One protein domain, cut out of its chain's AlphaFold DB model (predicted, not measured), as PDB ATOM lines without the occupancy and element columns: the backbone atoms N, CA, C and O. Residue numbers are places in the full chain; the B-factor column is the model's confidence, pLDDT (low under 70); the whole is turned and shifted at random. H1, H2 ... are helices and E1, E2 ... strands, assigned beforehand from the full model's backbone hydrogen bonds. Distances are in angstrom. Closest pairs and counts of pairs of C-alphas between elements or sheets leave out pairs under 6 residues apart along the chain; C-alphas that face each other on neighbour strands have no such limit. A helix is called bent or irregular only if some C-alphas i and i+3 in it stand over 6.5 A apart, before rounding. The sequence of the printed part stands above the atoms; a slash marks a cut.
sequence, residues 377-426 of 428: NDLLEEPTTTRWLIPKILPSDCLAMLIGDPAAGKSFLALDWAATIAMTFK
ATOM      1  N   ASN A 377     147.271 201.882 195.131       63.28
ATOM      2  CA  ASN A 377     146.457 200.668 195.098       63.28
ATOM      3  C   ASN A 377     146.656 199.898 193.791       63.28
ATOM      4  O   ASN A 377     146.955 198.713 193.841       63.28
ATOM      5  N   ASP A 378     146.606 200.585 192.652       59.31
ATOM      6  CA  ASP A 378     146.796 199.977 191.332       59.31
ATOM      7  C   ASP A 378     148.207 199.366 191.202       59.31
ATOM      8  O   ASP A 378     148.372 198.277 190.663       59.31
ATOM      9  N   LEU A 379     149.231 200.008 191.787       63.34
ATOM     10  CA  LEU A 379     150.599 199.466 191.841       63.34
ATOM     11  C   LEU A 379     150.724 198.221 192.741       63.34
ATOM     12  O   LEU A 379     151.597 197.381 192.515       63.34
ATOM     13  N   LEU A 380     149.912 198.122 193.794       66.69
ATOM     14  CA  LEU A 380     149.913 196.978 194.711       66.69
ATOM     15  C   LEU A 380     149.122 195.791 194.148       66.69
ATOM     16  O   LEU A 380     149.477 194.647 194.432       66.69
ATOM     17  N   GLU A 381     148.077 196.060 193.364       67.62
ATOM     18  CA  GLU A 381     147.268 195.049 192.675       67.62
ATOM     19  C   GLU A 381     148.004 194.473 191.454       67.62
ATOM     20  O   GLU A 381     147.981 193.259 191.244       67.62
ATOM     21  N   GLU A 382     148.739 195.312 190.717       55.31
ATOM     22  CA  GLU A 382     149.570 194.916 189.576       55.31
ATOM     23  C   GLU A 382     151.016 195.435 189.723       55.31
ATOM     24  O   GLU A 382     151.388 196.472 189.160       55.31
ATOM     25  N   PRO A 383     151.888 194.730 190.472       59.69
ATOM     26  CA  PRO A 383     153.263 195.171 190.654       59.69
ATOM     27  C   PRO A 383     154.011 195.170 189.319       59.69
ATOM     28  O   PRO A 383     154.199 194.128 188.684       59.69
ATOM     29  N   THR A 384     154.491 196.345 188.905       58.50
ATOM     30  CA  THR A 384     155.357 196.463 187.724       58.50
ATOM     31  C   THR A 384     156.573 195.547 187.861       58.50
ATOM     32  O   THR A 384     157.225 195.484 188.908       58.50
ATOM     33  N   THR A 385     156.913 194.822 186.794       64.31
ATOM     34  CA  THR A 385     158.121 193.991 186.781       64.31
ATOM     35  C   THR A 385     159.347 194.889 186.913       64.31
ATOM     36  O   THR A 385     159.738 195.564 185.960       64.31
ATOM     37  N   THR A 386     159.963 194.904 188.095       73.19
ATOM     38  CA  THR A 386     161.174 195.686 188.346       73.19
ATOM     39  C   THR A 386     162.318 195.138 187.498       73.19
ATOM     40  O   THR A 386     162.813 194.035 187.739       73.19
ATOM     41  N   ARG A 387     162.764 195.909 186.503       75.00
ATOM     42  CA  ARG A 387     164.056 195.668 185.856       75.00
ATOM     43  C   ARG A 387     165.160 196.162 186.780       75.00
ATOM     44  O   ARG A 387     165.039 197.217 187.390       75.00
ATOM     45  N   TRP A 388     166.231 195.390 186.894       78.00
ATOM     46  CA  TRP A 388     167.351 195.690 187.781       78.00
ATOM     47  C   TRP A 388     168.594 196.018 186.956       78.00
ATOM     48  O   TRP A 388     168.991 195.223 186.110       78.00
ATOM     49  N   LEU A 389     169.224 197.164 187.226       80.88
ATOM     50  CA  LEU A 389     170.593 197.463 186.790       80.88
ATOM     51  C   LEU A 389     171.612 196.671 187.616       80.88
ATOM     52  O   LEU A 389     172.621 196.216 187.089       80.88
ATOM     53  N   ILE A 390     171.321 196.489 188.906       82.12
ATOM     54  CA  ILE A 390     172.046 195.583 189.800       82.12
ATOM     55  C   ILE A 390     170.995 194.741 190.525       82.12
ATOM     56  O   ILE A 390     170.157 195.324 191.226       82.12
ATOM     57  N   PRO A 391     170.992 193.403 190.368       78.88
ATOM     58  CA  PRO A 391     169.954 192.541 190.923       78.88
ATOM     59  C   PRO A 391     169.685 192.824 192.401       78.88
ATOM     60  O   PRO A 391     170.586 192.728 193.229       78.88
ATOM     61  N   LYS A 392     168.432 193.162 192.723       78.38
ATOM     62  CA  LYS A 392     167.937 193.462 194.081       78.38
ATOM     63  C   LYS A 392     168.565 194.676 194.785       78.38
ATOM     64  O   LYS A 392     168.238 194.922 195.941       78.38
ATOM     65  N   ILE A 393     169.438 195.427 194.114       82.00
ATOM     66  CA  ILE A 393     170.163 196.567 194.695       82.00
ATOM     67  C   ILE A 393     169.784 197.873 193.997       82.00
ATOM     68  O   ILE A 393     169.492 198.858 194.668       82.00
ATOM     69  N   LEU A 394     169.759 197.887 192.661       81.44
ATOM     70  CA  LEU A 394     169.515 199.099 191.880       81.44
ATOM     71  C   LEU A 394     168.516 198.827 190.745       81.44
ATOM     72  O   LEU A 394     168.877 198.138 189.787       81.44
ATOM     73  N   PRO A 395     167.273 199.333 190.825       82.00
ATOM     74  CA  PRO A 395     166.305 199.254 189.731       82.00
ATOM     75  C   PRO A 395     166.736 200.078 188.507       82.00
ATOM     76  O   PRO A 395     167.435 201.083 188.645       82.00
ATOM     77  N   SER A 396     166.311 199.679 187.307       75.62
ATOM     78  CA  SER A 396     166.415 200.523 186.114       75.62
ATOM     79  C   SER A 396     165.386 201.649 186.154       75.62
ATOM     80  O   SER A 396     164.389 201.566 186.871       75.62
ATOM     81  N   ASP A 397     165.651 202.714 185.393       69.00
ATOM     82  CA  ASP A 397     164.704 203.814 185.165       69.00
ATOM     83  C   ASP A 397     164.225 204.520 186.452       69.00
ATOM     84  O   ASP A 397     163.151 205.118 186.491       69.00
ATOM     85  N   CYS A 398     165.045 204.482 187.510       69.56
ATOM     86  CA  CYS A 398     164.764 205.106 188.800       69.56
ATOM     87  C   CYS A 398     165.852 206.117 189.203       69.56
ATOM     88  O   CYS A 398     167.006 206.029 188.775       69.56
ATOM     89  N   LEU A 399     165.488 207.077 190.059       77.88
ATOM     90  CA  LEU A 399     166.454 207.918 190.764       77.88
ATOM     91  C   LEU A 399     166.868 207.207 192.057       77.88
ATOM     92  O   LEU A 399     166.061 207.081 192.976       77.88
ATOM     93  N   ALA A 400     168.125 206.772 192.142       79.31
ATOM     94  CA  ALA A 400     168.689 206.183 193.354       79.31
ATOM     95  C   ALA A 400     169.573 207.188 194.098       79.31
ATOM     96  O   ALA A 400     170.360 207.917 193.492       79.31
ATOM     97  N   MET A 401     169.461 207.207 195.426       85.44
ATOM     98  CA  MET A 401     170.204 208.119 196.293       85.44
ATOM     99  C   MET A 401     171.072 207.319 197.270       85.44
ATOM    100  O   MET A 401     170.555 206.509 198.037       85.44
ATOM    101  N   LEU A 402     172.390 207.551 197.252       85.81
ATOM    102  CA  LEU A 402     173.348 206.917 198.163       85.81
ATOM    103  C   LEU A 402     173.727 207.882 199.296       85.81
ATOM    104  O   LEU A 402     174.398 208.887 199.063       85.81
ATOM    105  N   ILE A 403     173.321 207.561 200.527       90.50
ATOM    106  CA  ILE A 403     173.534 208.392 201.724       90.50
ATOM    107  C   ILE A 403     174.372 207.629 202.751       90.50
ATOM    108  O   ILE A 403     174.251 206.418 202.895       90.50
ATOM    109  N   GLY A 404     175.221 208.352 203.477       90.44
ATOM    110  CA  GLY A 404     176.034 207.827 204.570       90.44
ATOM    111  C   GLY A 404     177.012 208.876 205.092       90.44
ATOM    112  O   GLY A 404     177.256 209.890 204.424       90.44
ATOM    113  N   ASP A 405     177.610 208.616 206.249       92.12
ATOM    114  CA  ASP A 405     178.529 209.540 206.922       92.12
ATOM    115  C   ASP A 405     179.773 209.875 206.079       92.12
ATOM    116  O   ASP A 405     180.152 209.118 205.168       92.12
ATOM    117  N   PRO A 406     180.434 211.023 206.322       90.38
ATOM    118  CA  PRO A 406     181.729 211.328 205.717       90.38
ATOM    119  C   PRO A 406     182.708 210.152 205.870       90.38
ATOM    120  O   PRO A 406     182.768 209.521 206.916       90.38
ATOM    121  N   ALA A 407     183.450 209.830 204.805       87.38
ATOM    122  CA  ALA A 407     184.384 208.695 204.745       87.38
ATOM    123  C   ALA A 407     183.796 207.275 204.946       87.38
ATOM    124  O   ALA A 407     184.553 206.311 204.929       87.38
ATOM    125  N   ALA A 408     182.471 207.093 205.001       90.50
ATOM    126  CA  ALA A 408     181.832 205.773 205.140       90.50
ATOM    127  C   ALA A 408     181.893 204.869 203.882       90.50
ATOM    128  O   ALA A 408     181.098 203.951 203.729       90.50
ATOM    129  N   GLY A 409     182.789 205.148 202.929       89.81
ATOM    130  CA  GLY A 409     182.982 204.300 201.746       89.81
ATOM    131  C   GLY A 409     181.984 204.489 200.593       89.81
ATOM    132  O   GLY A 409     182.051 203.746 199.618       89.81
ATOM    133  N   LYS A 410     181.109 205.506 200.634       93.44
ATOM    134  CA  LYS A 410     180.108 205.784 199.577       93.44
ATOM    135  C   LYS A 410     180.692 205.800 198.159       93.44
ATOM    136  O   LYS A 410     180.112 205.232 197.243       93.44
ATOM    137  N   SER A 411     181.852 206.433 197.981       91.38
ATOM    138  CA  SER A 411     182.522 206.517 196.679       91.38
ATOM    139  C   SER A 411     182.993 205.153 196.172       91.38
ATOM    140  O   SER A 411     182.911 204.901 194.976       91.38
ATOM    141  N   PHE A 412     183.433 204.256 197.062       90.94
ATOM    142  CA  PHE A 412     183.824 202.895 196.684       90.94
ATOM    143  C   PHE A 412     182.613 202.066 196.258       90.94
ATOM    144  O   PHE A 412     182.676 201.394 195.236       90.94
ATOM    145  N   LEU A 413     181.492 202.179 196.979       89.88
ATOM    146  CA  LEU A 413     180.251 201.497 196.609       89.88
ATOM    147  C   LEU A 413     179.693 202.013 195.272       89.88
ATOM    148  O   LEU A 413     179.276 201.225 194.432       89.88
ATOM    149  N   ALA A 414     179.742 203.327 195.035       89.75
ATOM    150  CA  ALA A 414     179.331 203.911 193.760       89.75
ATOM    151  C   ALA A 414     180.203 203.428 192.584       89.75
ATOM    152  O   ALA A 414     179.684 203.164 191.499       89.75
ATOM    153  N   LEU A 415     181.518 203.287 192.796       91.50
ATOM    154  CA  LEU A 415     182.439 202.738 191.795       91.50
ATOM    155  C   LEU A 415     182.176 201.252 191.521       91.50
ATOM    156  O   LEU A 415     182.170 200.847 190.361       91.50
ATOM    157  N   ASP A 416     181.917 200.460 192.561       89.94
ATOM    158  CA  ASP A 416     181.560 199.040 192.442       89.94
ATOM    159  C   ASP A 416     180.247 198.843 191.662       89.94
ATOM    160  O   ASP A 416     180.165 198.026 190.739       89.94
ATOM    161  N   TRP A 417     179.241 199.676 191.941       90.75
ATOM    162  CA  TRP A 417     177.985 199.699 191.192       90.75
ATOM    163  C   TRP A 417     178.202 200.065 189.723       90.75
ATOM    164  O   TRP A 417     177.700 199.377 188.835       90.75
ATOM    165  N   ALA A 418     178.995 201.103 189.448       88.19
ATOM    166  CA  ALA A 418     179.319 201.509 188.082       88.19
ATOM    167  C   ALA A 418     180.049 200.398 187.306       88.19
ATOM    168  O   ALA A 418     179.716 200.132 186.148       88.19
ATOM    169  N   ALA A 419     181.002 199.710 187.944       87.06
ATOM    170  CA  ALA A 419     181.717 198.584 187.349       87.06
ATOM    171  C   ALA A 419     180.779 197.402 187.061       87.06
ATOM    172  O   ALA A 419     180.819 196.838 185.967       87.06
ATOM    173  N   THR A 420     179.893 197.068 188.003       85.31
ATOM    174  CA  THR A 420     178.893 196.000 187.848       85.31
ATOM    175  C   THR A 420     177.972 196.268 186.657       85.31
ATOM    176  O   THR A 420     177.780 195.392 185.810       85.31
ATOM    177  N   ILE A 421     177.467 197.496 186.522       84.75
ATOM    178  CA  ILE A 421     176.623 197.899 185.387       84.75
ATOM    179  C   ILE A 421     177.408 197.776 184.073       84.75
ATOM    180  O   ILE A 421     176.937 197.147 183.126       84.75
ATOM    181  N   ALA A 422     178.633 198.305 184.021       83.12
ATOM    182  CA  ALA A 422     179.469 198.268 182.820       83.12
ATOM    183  C   ALA A 422     179.835 196.840 182.370       83.12
ATOM    184  O   ALA A 422     179.972 196.588 181.172       83.12
ATOM    185  N   MET A 423     179.984 195.901 183.309       78.31
ATOM    186  CA  MET A 423     180.249 194.491 183.007       78.31
ATOM    187  C   MET A 423     179.000 193.751 182.517       78.31
ATOM    188  O   MET A 423     179.097 192.923 181.615       78.31
ATOM    189  N   THR A 424     177.825 194.089 183.050       67.62
ATOM    190  CA  THR A 424     176.551 193.442 182.696       67.62
ATOM    191  C   THR A 424     176.101 193.781 181.262       67.62
ATOM    192  O   THR A 424     175.434 192.978 180.619       67.62
ATOM    193  N   PHE A 425     176.534 194.922 180.709       57.72
ATOM    194  CA  PHE A 425     176.224 195.348 179.333       57.72
ATOM    195  C   PHE A 425     177.147 194.777 178.236       57.72
ATOM    196  O   PHE A 425     176.882 194.998 177.058       57.72
ATOM    197  N   LYS A 426     178.215 194.038 178.570       47.38
ATOM    198  CA  LYS A 426     179.169 193.482 177.580       47.38
ATOM    199  C   LYS A 426     178.800 192.089 177.031       47.38
ATOM    200  O   LYS A 426     179.628 191.472 176.369       47.38
TER     201      LYS A 426
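What this domain is: This is residues 377 to 426 of the 428 residues of a protein of Magnetococcales bacterium (UniProt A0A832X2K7). One helix, H2, makes one side of a flat, loose shape, and beside it lies a small knot of chain in which the short strand E1 is followed by a turn that folds back on it at residues 394 to 395. From this knot a long loop leads to the first residue of H2, its residues 403 to 409 sticking out, while at the far end from H2 residues 377 to 385, with the little helix H1, stick out as an arm. The printed part has 50 residues with two named helices and one named strand, in the order H1, E1, H2; E1 pairs with no named strand. The class is mostly helix, though only 23 residues, under half, are in named elements. The whole is loose, with a radius of gyration of the C-alphas of 14.0 A, and spans 41 by 32 by 14 A.

How they stand to each other: The longest helix is H2, residues 410 to 424. Four pairs of C-alphas between it and E1, residues 388 to 390, are within 8 A; the closest are those of Leu 389 and Ile 421, 6.2 A apart. The centres of E1 and H2 are 11.0 A apart. Residues 388 to 390 of E1 form a short antiparallel pairing with residues 394 to 395, a stretch too short to bear a name. H1, residues 377 to 381, is apart from both H2 and E1. In H1 and H2 every O i to N i+4 pair is within hydrogen-bond range.

Where its parts are: H2 begins at C-alpha 410, (180.108, 205.784, 199.577), and ends at C-alpha 424, (176.551, 193.442, 182.696), 21.2 A from first to last C-alpha. E1 measures 5.1 A from C-alpha 388 to C-alpha 390. H1 measures 6.2 A, and its first C-alpha, that of Asn 377, is at (146.457, 200.668, 195.098). Neither helix is bent or irregular.

The domain as a whole: The two C-alphas farthest apart are those of Glu 381 and Ala 407, at 41.3 A, and the first and last printed C-alphas, of Asn 377 and Lys 426, are 37.8 A apart. Without the stretches that stand free, residues 377 to 385 and 403 to 409, the body has 34 residues and spans 25 by 25 by 14 A. The printed part has no cut. The link from E1 to H2 is long, with 19 residues, and the link from H1 to E1 is short, with 6. The mean pLDDT of the printed part is 78.6, and 14 residues are under 70: residues 377 to 385, 397 to 398 and 424 to 426.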